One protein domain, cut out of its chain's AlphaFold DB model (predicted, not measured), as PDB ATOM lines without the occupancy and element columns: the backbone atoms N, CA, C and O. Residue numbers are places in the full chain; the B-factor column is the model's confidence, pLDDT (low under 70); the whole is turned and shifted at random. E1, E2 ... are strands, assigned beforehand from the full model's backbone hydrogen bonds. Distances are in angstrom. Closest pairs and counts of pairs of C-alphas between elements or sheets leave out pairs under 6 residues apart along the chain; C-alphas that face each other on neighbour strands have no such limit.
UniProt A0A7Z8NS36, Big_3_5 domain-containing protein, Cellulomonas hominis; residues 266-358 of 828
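Overview. This is residues 266 to 358 of the 828 residues of the protein "Big_3_5 domain-containing protein" of Cellulomonas hominis (UniProt A0A7Z8NS36). A strongly twisted sheet of four strands, E5, E4, E6 and E7, forms one layer of a small uneven sandwich, and the two-strand sheet E1 and E3 is the other layer. At one end of the long axis E2 and E8 form a small parallel pair, where E7 runs on into E8. The printed part has 93 residues with no named helix and eight named strands, E1 to E8 in order along the chain; the class is all strand, though under half of the residues, 42 of 93, are in named elements. The larger sheet has the order E5, E4, E6, E7 and is antiparallel, as is the pair E1 and E3. The whole is compact, with a radius of gyration of the C-alphas of 13.5 A, and elongated, with spans of 40 by 25 by 20 A.

Along the chain. In the larger sheet, E6 is the longest strand, residues 331 to 339, 26.1 A from C-alpha 331 at (-8.279, 30.035, -45.802) to C-alpha 339 at (-18.045, 54.041, -48.589). E4 is residues 302 to 308, 19.8 A; E7 is residues 348 to 353, 15.6 A; E5 is residues 311 to 314. In the smaller sheet, E1 is residues 268 to 271, beginning at C-alpha 268 (-2.779, 44.833, -41.688), and E3 is residues 289 to 293, 13.6 A. E2 is residues 281 to 284 and E8 residues 355 to 357.

Arrangement. E6 is an inner strand, antiparallel to E4 at 158 degrees, with N 305 and O 334 2.8 A apart, within hydrogen-bond range. E6 and E7 form a hairpin, with N 333 and O 350 at 2.9 A. E4 and E5 form another, with N 313 and O 306 at 2.8 A. The sheet E5, E4, E6, E7 and the sheet E1, E3 make a sandwich, two sheets face to face, 9.7 A centre to centre where they face each other. Between them, the closest C-alphas of E1 and E7 are Phe 270 and Leu 352, 7.2 A. E1 and E3 are antiparallel, with N 269 and O 292 at 2.8 A. E7 runs on into E8 across a break of 1 residue, at 40 degrees. E8 is parallel to E2, with N 283 and O 355 at 2.9 A. E1 and E4 are apart.

Size, cuts and confidence. The two C-alphas farthest apart are those of Ala 277 and Asp 340, 44.9 A. The printed part has no cut. The link E5 to E6, residues 315 to 330, is long. The mean pLDDT of the printed part is 77.5; 22 residues are under 70, among them 275 to 279, 295 to 300 and 339 to 346.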
ATOM      1  N   SER A 266       0.666  45.023 -46.051       65.94
ATOM      2  CA  SER A 266       1.523  45.621 -45.014       65.94
ATOM      3  C   SER A 266       0.773  46.461 -43.981       65.94
ATOM      4  O   SER A 266       1.290  46.684 -42.887       65.94
ATOM      5  N   ASP A 267      -0.423  46.940 -44.319       71.12
ATOM      6  CA  ASP A 267      -1.201  47.858 -43.486       71.12
ATOM      7  C   ASP A 267      -2.037  47.091 -42.446       71.12
ATOM      8  O   ASP A 267      -2.670  47.692 -41.577       71.12
ATOM      9  N   PHE A 268      -2.012  45.754 -42.514       74.69
ATOM     10  CA  PHE A 268      -2.779  44.833 -41.688       74.69
ATOM     11  C   PHE A 268      -1.867  43.898 -40.890       74.69
ATOM     12  O   PHE A 268      -0.866  43.373 -41.369       74.69
ATOM     13  N   THR A 269      -2.256  43.644 -39.644       73.50
ATOM     14  CA  THR A 269      -1.722  42.559 -38.822       73.50
ATOM     15  C   THR A 269      -2.657  41.361 -38.934       73.50
ATOM     16  O   THR A 269      -3.792  41.401 -38.448       73.50
ATOM     17  N   PHE A 270      -2.169  40.299 -39.571       78.00
ATOM     18  CA  PHE A 270      -2.849  39.011 -39.677       78.00
ATOM     19  C   PHE A 270      -2.421  38.083 -38.537       78.00
ATOM     20  O   PHE A 270      -1.266  38.104 -38.110       78.00
ATOM     21  N   GLY A 271      -3.337  37.254 -38.041       71.88
ATOM     22  CA  GLY A 271      -3.048  36.364 -36.919       71.88
ATOM     23  C   GLY A 271      -4.073  35.253 -36.728       71.88
ATOM     24  O   GLY A 271      -5.089  35.191 -37.416       71.88
ATOM     25  N   GLY A 272      -3.775  34.361 -35.783       69.62
ATOM     26  CA  GLY A 272      -4.614  33.215 -35.421       69.62
ATOM     27  C   GLY A 272      -4.158  31.877 -36.007       69.62
ATOM     28  O   GLY A 272      -4.420  30.846 -35.396       69.62
ATOM     29  N   PHE A 273      -3.412  31.872 -37.110       79.88
ATOM     30  CA  PHE A 273      -2.835  30.659 -37.699       79.88
ATOM     31  C   PHE A 273      -1.660  30.087 -36.877       79.88
ATOM     32  O   PHE A 273      -1.282  30.625 -35.827       79.88
ATOM     33  N   LEU A 274      -1.120  28.962 -37.342       71.38
ATOM     34  CA  LEU A 274       0.108  28.306 -36.883       71.38
ATOM     35  C   LEU A 274       1.001  27.971 -38.088       71.38
ATOM     36  O   LEU A 274       0.548  28.055 -39.227       71.38
ATOM     37  N   LEU A 275       2.258  27.607 -37.825       69.25
ATOM     38  CA  LEU A 275       3.199  27.089 -38.823       69.25
ATOM     39  C   LEU A 275       3.474  25.608 -38.554       69.25
ATOM     40  O   LEU A 275       3.498  25.199 -37.388       69.25
ATOM     41  N   ASP A 276       3.680  24.820 -39.606       66.19
ATOM     42  CA  ASP A 276       4.195  23.450 -39.501       66.19
ATOM     43  C   ASP A 276       5.725  23.376 -39.679       66.19
ATOM     44  O   ASP A 276       6.415  24.391 -39.789       66.19
ATOM     45  N   ALA A 277       6.273  22.156 -39.662       52.78
ATOM     46  CA  ALA A 277       7.713  21.904 -39.752       52.78
ATOM     47  C   ALA A 277       8.332  22.205 -41.137       52.78
ATOM     48  O   ALA A 277       9.552  22.134 -41.275       52.78
ATOM     49  N   GLU A 278       7.518  22.530 -42.146       61.59
ATOM     50  CA  GLU A 278       7.947  22.979 -43.477       61.59
ATOM     51  C   GLU A 278       7.618  24.477 -43.711       61.59
ATOM     52  O   GLU A 278       7.736  24.971 -44.829       61.59
ATOM     53  N   GLU A 279       7.256  25.204 -42.642       68.44
ATOM     54  CA  GLU A 279       6.845  26.619 -42.609       68.44
ATOM     55  C   GLU A 279       5.540  26.954 -43.372       68.44
ATOM     56  O   GLU A 279       5.248  28.134 -43.594       68.44
ATOM     57  N   TYR A 280       4.694  25.968 -43.708       72.88
ATOM     58  CA  TYR A 280       3.351  26.246 -44.245       72.88
ATOM     59  C   TYR A 280       2.398  26.735 -43.154       72.88
ATOM     60  O   TYR A 280       2.492  26.336 -41.990       72.88
ATOM     61  N   GLN A 281       1.445  27.589 -43.536       81.31
ATOM     62  CA  GLN A 281       0.471  28.145 -42.602       81.31
ATOM     63  C   GLN A 281      -0.725  27.201 -42.457       81.31
ATOM     64  O   GLN A 281      -1.268  26.728 -43.452       81.31
ATOM     65  N   TYR A 282      -1.209  26.971 -41.236       81.06
ATOM     66  CA  TYR A 282      -2.443  26.211 -41.025       81.06
ATOM     67  C   TYR A 282      -3.375  26.821 -39.979       81.06
ATOM     68  O   TYR A 282      -2.966  27.477 -39.015       81.06
ATOM     69  N   ALA A 283      -4.667  26.581 -40.184       82.38
ATOM     70  CA  ALA A 283      -5.748  26.995 -39.307       82.38
ATOM     71  C   ALA A 283      -6.231  25.817 -38.449       82.38
ATOM     72  O   ALA A 283      -6.232  24.666 -38.888       82.38
ATOM     73  N   VAL A 284      -6.682  26.102 -37.227       80.00
ATOM     74  CA  VAL A 284      -7.256  25.095 -36.321       80.00
ATOM     75  C   VAL A 284      -8.735  25.403 -36.122       80.00
ATOM     76  O   VAL A 284      -9.108  26.552 -35.880       80.00
ATOM     77  N   VAL A 285      -9.578  24.379 -36.223       81.19
ATOM     78  CA  VAL A 285     -11.014  24.471 -35.935       81.19
ATOM     79  C   VAL A 285     -11.237  25.063 -34.540       81.19
ATOM     80  O   VAL A 285     -10.564  24.698 -33.585       81.19
ATOM     81  N   GLY A 286     -12.156  26.023 -34.425       75.50
ATOM     82  CA  GLY A 286     -12.439  26.732 -33.173       75.50
ATOM     83  C   GLY A 286     -11.447  27.844 -32.797       75.50
ATOM     84  O   GLY A 286     -11.749  28.627 -31.896       75.50
ATOM     85  N   ARG A 287     -10.303  27.986 -33.485       78.00
ATOM     86  CA  ARG A 287      -9.298  29.026 -33.204       78.00
ATOM     87  C   ARG A 287      -9.467  30.233 -34.128       78.00
ATOM     88  O   ARG A 287      -9.264  30.137 -35.332       78.00
ATOM     89  N   THR A 288      -9.813  31.384 -33.552       82.81
ATOM     90  CA  THR A 288     -10.067  32.630 -34.291       82.81
ATOM     91  C   THR A 288      -8.868  33.081 -35.130       82.81
ATOM     92  O   THR A 288      -7.787  33.321 -34.594       82.81
ATOM     93  N   LEU A 289      -9.099  33.259 -36.430       81.19
ATOM     94  CA  LEU A 289      -8.269  34.016 -37.361       81.19
ATOM     95  C   LEU A 289      -8.712  35.485 -37.375       81.19
ATOM     96  O   LEU A 289      -9.901  35.789 -37.270       81.19
ATOM     97  N   SER A 290      -7.762  36.403 -37.529       81.81
ATOM     98  CA  SER A 290      -8.012  37.846 -37.473       81.81
ATOM     99  C   SER A 290      -7.225  38.602 -38.534       81.81
ATOM    100  O   SER A 290      -6.037  38.336 -38.720       81.81
ATOM    101  N   ALA A 291      -7.865  39.596 -39.149       79.12
ATOM    102  CA  ALA A 291      -7.219  40.585 -40.001       79.12
ATOM    103  C   ALA A 291      -7.503  41.986 -39.442       79.12
ATOM    104  O   ALA A 291      -8.558  42.569 -39.675       79.12
ATOM    105  N   THR A 292      -6.577  42.522 -38.649       78.38
ATOM    106  CA  THR A 292      -6.747  43.825 -37.982       78.38
ATOM    107  C   THR A 292      -5.904  44.900 -38.660       78.38
ATOM    108  O   THR A 292      -4.704  44.671 -38.825       78.38
ATOM    109  N   PRO A 293      -6.464  46.066 -39.029       74.62
ATOM    110  CA  PRO A 293      -5.676  47.165 -39.576       74.62
ATOM    111  C   PRO A 293      -4.687  47.689 -38.524       74.62
ATOM    112  O   PRO A 293      -4.935  47.622 -37.316       74.62
ATOM    113  N   GLY A 294      -3.541  48.191 -38.980       70.25
ATOM    114  CA  GLY A 294      -2.462  48.660 -38.117       70.25
ATOM    115  C   GLY A 294      -2.864  49.858 -37.240       70.25
ATOM    116  O   GLY A 294      -3.778  50.610 -37.585       70.25
ATOM    117  N   PRO A 295      -2.151  50.114 -36.125       51.25
ATOM    118  CA  PRO A 295      -2.528  51.106 -35.104       51.25
ATOM    119  C   PRO A 295      -2.466  52.583 -35.550       51.25
ATOM    120  O   PRO A 295      -2.612  53.477 -34.718       51.25
ATOM    121  N   GLY A 296      -2.230  52.847 -36.839       57.38
ATOM    122  CA  GLY A 296      -2.308  54.166 -37.472       57.38
ATOM    123  C   GLY A 296      -3.372  54.281 -38.571       57.38
ATOM    124  O   GLY A 296      -3.401  55.306 -39.248       57.38
ATOM    125  N   TRP A 297      -4.216  53.262 -38.784       68.38
ATOM    126  CA  TRP A 297      -5.269  53.306 -39.802       68.38
ATOM    127  C   TRP A 297      -6.310  54.386 -39.485       68.38
ATOM    128  O   TRP A 297      -6.894  54.415 -38.402       68.38
ATOM    129  N   ALA A 298      -6.535  55.267 -40.458       61.06
ATOM    130  CA  ALA A 298      -7.517  56.351 -40.414       61.06
ATOM    131  C   ALA A 298      -8.268  56.482 -41.756       61.06
ATOM    132  O   ALA A 298      -8.706  57.572 -42.126       61.06
ATOM    133  N   GLY A 299      -8.339  55.381 -42.513       64.88
ATOM    134  CA  GLY A 299      -9.125  55.283 -43.740       64.88
ATOM    135  C   GLY A 299     -10.617  55.050 -43.456       64.88
ATOM    136  O   GLY A 299     -11.054  55.221 -42.315       64.88
ATOM    137  N   PRO A 300     -11.401  54.683 -44.483       68.81
ATOM    138  CA  PRO A 300     -12.814  54.354 -44.318       68.81
ATOM    139  C   PRO A 300     -13.029  53.054 -43.523       68.81
ATOM    140  O   PRO A 300     -12.071  52.373 -43.135       68.81
ATOM    141  N   ASP A 301     -14.305  52.725 -43.314       76.75
ATOM    142  CA  ASP A 301     -14.737  51.409 -42.847       76.75
ATOM    143  C   ASP A 301     -14.332  50.306 -43.856       76.75
ATOM    144  O   ASP A 301     -14.008  50.569 -45.022       76.75
ATOM    145  N   LEU A 302     -14.250  49.066 -43.367       83.44
ATOM    146  CA  LEU A 302     -13.634  47.935 -44.064       83.44
ATOM    147  C   LEU A 302     -14.546  46.708 -44.010       83.44
ATOM    148  O   LEU A 302     -14.919  46.268 -42.920       83.44
ATOM    149  N   ASP A 303     -14.812  46.129 -45.178       83.75
ATOM    150  CA  ASP A 303     -15.479  44.833 -45.338       83.75
ATOM    151  C   ASP A 303     -14.445  43.689 -45.405       83.75
ATOM    152  O   ASP A 303     -13.291  43.896 -45.799       83.75
ATOM    153  N   TYR A 304     -14.855  42.477 -45.006       87.94
ATOM    154  CA  TYR A 304     -13.958  41.333 -44.774       87.94
ATOM    155  C   TYR A 304     -14.525  40.001 -45.291       87.94
ATOM    156  O   TYR A 304     -15.100  39.208 -44.542       87.94
ATOM    157  N   ASP A 305     -14.308  39.702 -46.568       89.31
ATOM    158  CA  ASP A 305     -14.785  38.477 -47.205       89.31
ATOM    159  C   ASP A 305     -13.812  37.312 -46.959       89.31
ATOM    160  O   ASP A 305     -12.780  37.172 -47.614       89.31
ATOM    161  N   TRP A 306     -14.143  36.432 -46.011       90.38
ATOM    162  CA  TRP A 306     -13.372  35.209 -45.764       90.38
ATOM    163  C   TRP A 306     -13.810  34.087 -46.694       90.38
ATOM    164  O   TRP A 306     -15.004  33.793 -46.799       90.38
ATOM    165  N   TYR A 307     -12.842  33.391 -47.290       88.38
ATOM    166  CA  TYR A 307     -13.061  32.242 -48.162       88.38
ATOM    167  C   TYR A 307     -12.300  31.007 -47.684       88.38
ATOM    168  O   TYR A 307     -11.109  31.079 -47.380       88.38
ATOM    169  N   VAL A 308     -12.962  29.850 -47.740       88.38
ATOM    170  CA  VAL A 308     -12.318  28.531 -47.649       88.38
ATOM    171  C   VAL A 308     -12.272  27.934 -49.051       88.38
ATOM    172  O   VAL A 308     -13.306  27.663 -49.673       88.38
ATOM    173  N   GLY A 309     -11.062  27.796 -49.593       85.62
ATOM    174  CA  GLY A 309     -10.788  27.364 -50.963       85.62
ATOM    175  C   GLY A 309     -11.276  28.364 -52.019       85.62
ATOM    176  O   GLY A 309     -10.474  29.061 -52.632       85.62
ATOM    177  N   LYS A 310     -12.593  28.391 -52.266       84.38
ATOM    178  CA  LYS A 310     -13.303  29.335 -53.161       84.38
ATOM    179  C   LYS A 310     -14.718  29.700 -52.683       84.38
ATOM    180  O   LYS A 310     -15.470  30.328 -53.424       84.38
ATOM    181  N   THR A 311     -15.108  29.278 -51.484       87.38
ATOM    182  CA  THR A 311     -16.452  29.488 -50.929       87.38
ATOM    183  C   THR A 311     -16.383  30.588 -49.880       87.38
ATOM    184  O   THR A 311     -15.626  30.426 -48.926       87.38
ATOM    185  N   LYS A 312     -17.155  31.677 -50.027       91.56
ATOM    186  CA  LYS A 312     -17.277  32.696 -48.968       91.56
ATOM    187  C   LYS A 312     -17.943  32.062 -47.744       91.56
ATOM    188  O   LYS A 312     -19.009  31.463 -47.879       91.56
ATOM    189  N   VAL A 313     -17.314  32.199 -46.581       89.06
ATOM    190  CA  VAL A 313     -17.752  31.628 -45.295       89.06
ATOM    191  C   VAL A 313     -18.099  32.690 -44.250       89.06
ATOM    192  O   VAL A 313     -18.867  32.406 -43.334       89.06
ATOM    193  N   SER A 314     -17.575  33.913 -44.377       88.69
ATOM    194  CA  SER A 314     -17.892  35.030 -43.481       88.69
ATOM    195  C   SER A 314     -17.640  36.387 -44.145       88.69
ATOM    196  O   SER A 314     -16.941  36.472 -45.152       88.69
ATOM    197  N   ASP A 315     -18.247  37.417 -43.568       87.31
ATOM    198  CA  ASP A 315     -18.173  38.849 -43.874       87.31
ATOM    199  C   ASP A 315     -17.605  39.673 -42.686       87.31
ATOM    200  O   ASP A 315     -17.556  40.898 -42.732       87.31
ATOM    201  N   ALA A 316     -17.178  39.020 -41.596       83.69
ATOM    202  CA  ALA A 316     -16.720  39.678 -40.370       83.69
ATOM    203  C   ALA A 316     -15.190  39.852 -40.309       83.69
ATOM    204  O   ALA A 316     -14.441  39.023 -40.811       83.69
ATOM    205  N   SER A 317     -14.685  40.841 -39.560       77.88
ATOM    206  CA  SER A 317     -13.235  41.109 -39.394       77.88
ATOM    207  C   SER A 317     -12.411  39.989 -38.721       77.88
ATOM    208  O   SER A 317     -11.187  40.085 -38.586       77.88
ATOM    209  N   THR A 318     -13.067  38.915 -38.278       85.31
ATOM    210  CA  THR A 318     -12.454  37.700 -37.731       85.31
ATOM    211  C   THR A 318     -13.253  36.476 -38.156       85.31
ATOM    212  O   THR A 318     -14.477  36.484 -38.023       85.31
ATOM    213  N   TYR A 319     -12.576  35.395 -38.540       87.50
ATOM    214  CA  TYR A 319     -13.207  34.108 -38.834       87.50
ATOM    215  C   TYR A 319     -12.840  33.055 -37.785       87.50
ATOM    216  O   TYR A 319     -11.732  33.052 -37.257       87.50
ATOM    217  N   VAL A 320     -13.758  32.140 -37.474       86.25
ATOM    218  CA  VAL A 320     -13.481  30.975 -36.620       86.25
ATOM    219  C   VAL A 320     -13.679  29.731 -37.481       86.25
ATOM    220  O   VAL A 320     -14.831  29.442 -37.810       86.25
ATOM    221  N   PRO A 321     -12.612  28.994 -37.843       87.94
ATOM    222  CA  PRO A 321     -12.731  27.825 -38.701       87.94
ATOM    223  C   PRO A 321     -13.635  26.759 -38.080       87.94
ATOM    224  O   PRO A 321     -13.566  26.489 -36.876       87.94
ATOM    225  N   GLN A 322     -14.493  26.167 -38.899       84.88
ATOM    226  CA  GLN A 322     -15.487  25.170 -38.508       84.88
ATOM    227  C   GLN A 322     -15.026  23.751 -38.885       84.88
ATOM    228  O   GLN A 322     -14.195  23.597 -39.781       84.88
ATOM    229  N   PRO A 323     -15.565  22.683 -38.257       79.75
ATOM    230  CA  PRO A 323     -15.199  21.298 -38.586       79.75
ATOM    231  C   PRO A 323     -15.360  20.928 -40.072       79.75
ATOM    232  O   PRO A 323     -14.703  20.011 -40.556       79.75
ATOM    233  N   GLU A 324     -16.230  21.643 -40.785       82.12
ATOM    234  CA  GLU A 324     -16.517  21.506 -42.216       82.12
ATOM    235  C   GLU A 324     -15.494  22.179 -43.154       82.12
ATOM    236  O   GLU A 324     -15.493  21.885 -44.346       82.12
ATOM    237  N   ASP A 325     -14.560  22.986 -42.637       83.50
ATOM    238  CA  ASP A 325     -13.476  23.601 -43.427       83.50
ATOM    239  C   ASP A 325     -12.296  22.638 -43.673       83.50
ATOM    240  O   ASP A 325     -11.412  22.886 -44.503       83.50
ATOM    241  N   VAL A 326     -12.246  21.534 -42.926       80.31
ATOM    242  CA  VAL A 326     -11.119  20.595 -42.883       80.31
ATOM    243  C   VAL A 326     -10.979  19.867 -44.221       80.31
ATOM    244  O   VAL A 326     -11.828  19.072 -44.617       80.31
ATOM    245  N   GLY A 327      -9.879  20.136 -44.928       74.62
ATOM    246  CA  GLY A 327      -9.616  19.595 -46.266       74.62
ATOM    247  C   GLY A 327     -10.312  20.330 -47.421       74.62
ATOM    248  O   GLY A 327     -10.186  19.891 -48.563       74.62
ATOM    249  N   HIS A 328     -11.001  21.449 -47.166       78.94
ATOM    250  CA  HIS A 328     -11.690  22.235 -48.203       78.94
ATOM    251  C   HIS A 328     -10.816  23.310 -48.887       78.94
ATOM    252  O   HIS A 328     -11.270  23.977 -49.819       78.94
ATOM    253  N   GLY A 329      -9.541  23.409 -48.499       79.88
ATOM    254  CA  GLY A 329      -8.517  24.252 -49.125       79.88
ATOM    255  C   GLY A 329      -7.966  25.322 -48.184       79.88
ATOM    256  O   GLY A 329      -8.226  25.295 -46.982       79.88
ATOM    257  N   ALA A 330      -7.212  26.258 -48.757       88.00
ATOM    258  CA  ALA A 330      -6.638  27.390 -48.039       88.00
ATOM    259  C   ALA A 330      -7.722  28.338 -47.501       88.00
ATOM    260  O   ALA A 330      -8.730  28.572 -48.174       88.00
ATOM    261  N   ILE A 331      -7.490  28.918 -46.321       89.19
ATOM    262  CA  ILE A 331      -8.279  30.035 -45.802       89.19
ATOM    263  C   ILE A 331      -7.629  31.347 -46.240       89.19
ATOM    264  O   ILE A 331      -6.463  31.630 -45.946       89.19
ATOM    265  N   THR A 332      -8.422  32.157 -46.931       88.50
ATOM    266  CA  THR A 332      -8.061  33.491 -47.419       88.50
ATOM    267  C   THR A 332      -9.050  34.520 -46.887       88.50
ATOM    268  O   THR A 332     -10.203  34.187 -46.613       88.50
ATOM    269  N   VAL A 333      -8.606  35.766 -46.750       89.50
ATOM    270  CA  VAL A 333      -9.476  36.925 -46.531       89.50
ATOM    271  C   VAL A 333      -9.255  37.925 -47.657       89.50
ATOM    272  O   VAL A 333      -8.113  38.206 -48.023       89.50
ATOM    273  N   GLU A 334     -10.342  38.434 -48.217       88.31
ATOM    274  CA  GLU A 334     -10.366  39.581 -49.115       88.31
ATOM    275  C   GLU A 334     -10.887  40.789 -48.328       88.31
ATOM    276  O   GLU A 334     -11.914  40.702 -47.660       88.31
ATOM    277  N   ILE A 335     -10.145  41.894 -48.342       85.94
ATOM    278  CA  ILE A 335     -10.455  43.110 -47.576       85.94
ATOM    279  C   ILE A 335     -10.553  44.265 -48.560       85.94
ATOM    280  O   ILE A 335      -9.673  44.399 -49.414       85.94
ATOM    281  N   TYR A 336     -11.580  45.103 -48.447       83.69
ATOM    282  CA  TYR A 336     -11.791  46.247 -49.339       83.69
ATOM    283  C   TYR A 336     -12.411  47.460 -48.616       83.69
ATOM    284  O   TYR A 336     -13.113  47.288 -47.619       83.69
ATOM    285  N   PRO A 337     -12.143  48.696 -49.090       75.56
ATOM    286  CA  PRO A 337     -12.683  49.915 -48.491       75.56
ATOM    287  C   PRO A 337     -14.154  50.144 -48.871       75.56
ATOM    288  O   PRO A 337     -14.501  50.243 -50.056       75.56
ATOM    289  N   GLU A 338     -15.005  50.293 -47.859       71.38
ATOM    290  CA  GLU A 338     -16.434  50.589 -47.992       71.38
ATOM    291  C   GLU A 338     -16.677  52.107 -47.906       71.38
ATOM    292  O   GLU A 338     -16.111  52.787 -47.051       71.38
ATOM    293  N   ILE A 339     -17.536  52.670 -48.762       64.88
ATOM    294  CA  ILE A 339     -18.045  54.041 -48.589       64.88
ATOM    295  C   ILE A 339     -19.556  54.045 -48.840       64.88
ATOM    296  O   ILE A 339     -20.018  53.623 -49.898       64.88
ATOM    297  N   ASP A 340     -20.321  54.559 -47.872       62.19
ATOM    298  CA  ASP A 340     -21.783  54.727 -47.924       62.19
ATOM    299  C   ASP A 340     -22.591  53.444 -48.271       62.19
ATOM    300  O   ASP A 340     -23.706  53.541 -48.793       62.19
ATOM    301  N   GLY A 341     -22.084  52.245 -47.945       60.81
ATOM    302  CA  GLY A 341     -22.762  50.962 -48.201       60.81
ATOM    303  C   GLY A 341     -22.296  50.195 -49.444       60.81
ATOM    304  O   GLY A 341     -22.923  49.193 -49.786       60.81
ATOM    305  N   GLU A 342     -21.261  50.663 -50.150       60.78
ATOM    306  CA  GLU A 342     -20.767  50.060 -51.397       60.78
ATOM    307  C   GLU A 342     -19.222  49.924 -51.389       60.78
ATOM    308  O   GLU A 342     -18.527  50.795 -50.851       60.78
ATOM    309  N   PRO A 343     -18.646  48.874 -52.011       61.84
ATOM    310  CA  PRO A 343     -17.197  48.698 -52.133       61.84
ATOM    311  C   PRO A 343     -16.591  49.662 -53.169       61.84
ATOM    312  O   PRO A 343     -17.084  49.773 -54.294       61.84
ATOM    313  N   THR A 344     -15.496  50.351 -52.819       58.31
ATOM    314  CA  THR A 344     -14.989  51.510 -53.597       58.31
ATOM    315  C   THR A 344     -13.552  51.419 -54.128       58.31
ATOM    316  O   THR A 344     -13.024  52.409 -54.639       58.31
ATOM    317  N   GLY A 345     -12.912  50.248 -54.084       61.66
ATOM    318  CA  GLY A 345     -11.560  50.055 -54.626       61.66
ATOM    319  C   GLY A 345     -11.226  48.597 -54.942       61.66
ATOM    320  O   GLY A 345     -12.032  47.702 -54.692       61.66
ATOM    321  N   GLU A 346     -10.028  48.357 -55.483       67.12
ATOM    322  CA  GLU A 346      -9.461  47.003 -55.532       67.12
ATOM    323  C   GLU A 346      -9.100  46.559 -54.106       67.12
ATOM    324  O   GLU A 346      -8.400  47.271 -53.383       67.12
ATOM    325  N   GLY A 347      -9.606  45.394 -53.696       72.50
ATOM    326  CA  GLY A 347      -9.291  44.795 -52.403       72.50
ATOM    327  C   GLY A 347      -7.935  44.086 -52.384       72.50
ATOM    328  O   GLY A 347      -7.365  43.753 -53.424       72.50
ATOM    329  N   ILE A 348      -7.434  43.806 -51.182       83.69
ATOM    330  CA  ILE A 348      -6.305  42.889 -50.976       83.69
ATOM    331  C   ILE A 348      -6.824  41.497 -50.627       83.69
ATOM    332  O   ILE A 348      -7.676  41.360 -49.755       83.69
ATOM    333  N   MET A 349      -6.268  40.462 -51.257       83.00
ATOM    334  CA  MET A 349      -6.531  39.066 -50.900       83.00
ATOM    335  C   MET A 349      -5.290  38.456 -50.243       83.00
ATOM    336  O   MET A 349      -4.220  38.419 -50.852       83.00
ATOM    337  N   GLN A 350      -5.430  37.971 -49.009       84.56
ATOM    338  CA  GLN A 350      -4.344  37.399 -48.212       84.56
ATOM    339  C   GLN A 350      -4.689  35.970 -47.775       84.56
ATOM    340  O   GLN A 350      -5.739  35.732 -47.181       84.56
ATOM    341  N   THR A 351      -3.781  35.020 -48.011       87.50
ATOM    342  CA  THR A 351      -3.827  33.686 -47.383       87.50
ATOM    343  C   THR A 351      -3.384  33.796 -45.927       87.50
ATOM    344  O   THR A 351      -2.360  34.420 -45.654       87.50
ATOM    345  N   LEU A 352      -4.143  33.204 -45.002       81.38
ATOM    346  CA  LEU A 352      -3.743  33.049 -43.594       81.38
ATOM    347  C   LEU A 352      -3.481  31.585 -43.216       81.38
ATOM    348  O   LEU A 352      -2.927  31.321 -42.155       81.38
ATOM    349  N   ALA A 353      -3.929  30.635 -44.036       85.12
ATOM    350  CA  ALA A 353      -3.673  29.216 -43.856       85.12
ATOM    351  C   ALA A 353      -3.791  28.493 -45.197       85.12
ATOM    352  O   ALA A 353      -4.762  28.700 -45.918       85.12
ATOM    353  N   ASP A 354      -2.859  27.602 -45.507       84.81
ATOM    354  CA  ASP A 354      -2.890  26.727 -46.678       84.81
ATOM    355  C   ASP A 354      -3.865  25.546 -46.490       84.81
ATOM    356  O   ASP A 354      -4.402  25.013 -47.466       84.81
ATOM    357  N   TYR A 355      -4.139  25.157 -45.235       80.50
ATOM    358  CA  TYR A 355      -5.093  24.104 -44.861       80.50
ATOM    359  C   TYR A 355      -5.640  24.252 -43.423       80.50
ATOM    360  O   TYR A 355      -5.153  25.058 -42.629       80.50
ATOM    361  N   THR A 356      -6.652  23.444 -43.076       83.62
ATOM    362  CA  THR A 356      -7.380  23.499 -41.787       83.62
ATOM    363  C   THR A 356      -7.417  22.133 -41.091       83.62
ATOM    364  O   THR A 356      -7.651  21.123 -41.760       83.62
ATOM    365  N   VAL A 357      -7.232  22.086 -39.761       77.38
ATOM    366  CA  VAL A 357      -7.176  20.848 -38.943       77.38
ATOM    367  C   VAL A 357      -8.128  20.848 -37.732       77.38
ATOM    368  O   VAL A 357      -8.484  21.897 -37.200       77.38
ATOM    369  N   ALA A 358      -8.542  19.657 -37.289       67.19
ATOM    370  CA  ALA A 358      -9.803  19.416 -36.572       67.19
ATOM    371  C   ALA A 358      -9.755  19.339 -35.020       67.19
ATOM    372  O   ALA A 358     -10.502  18.542 -34.455       67.19
TER     373      ALA A 358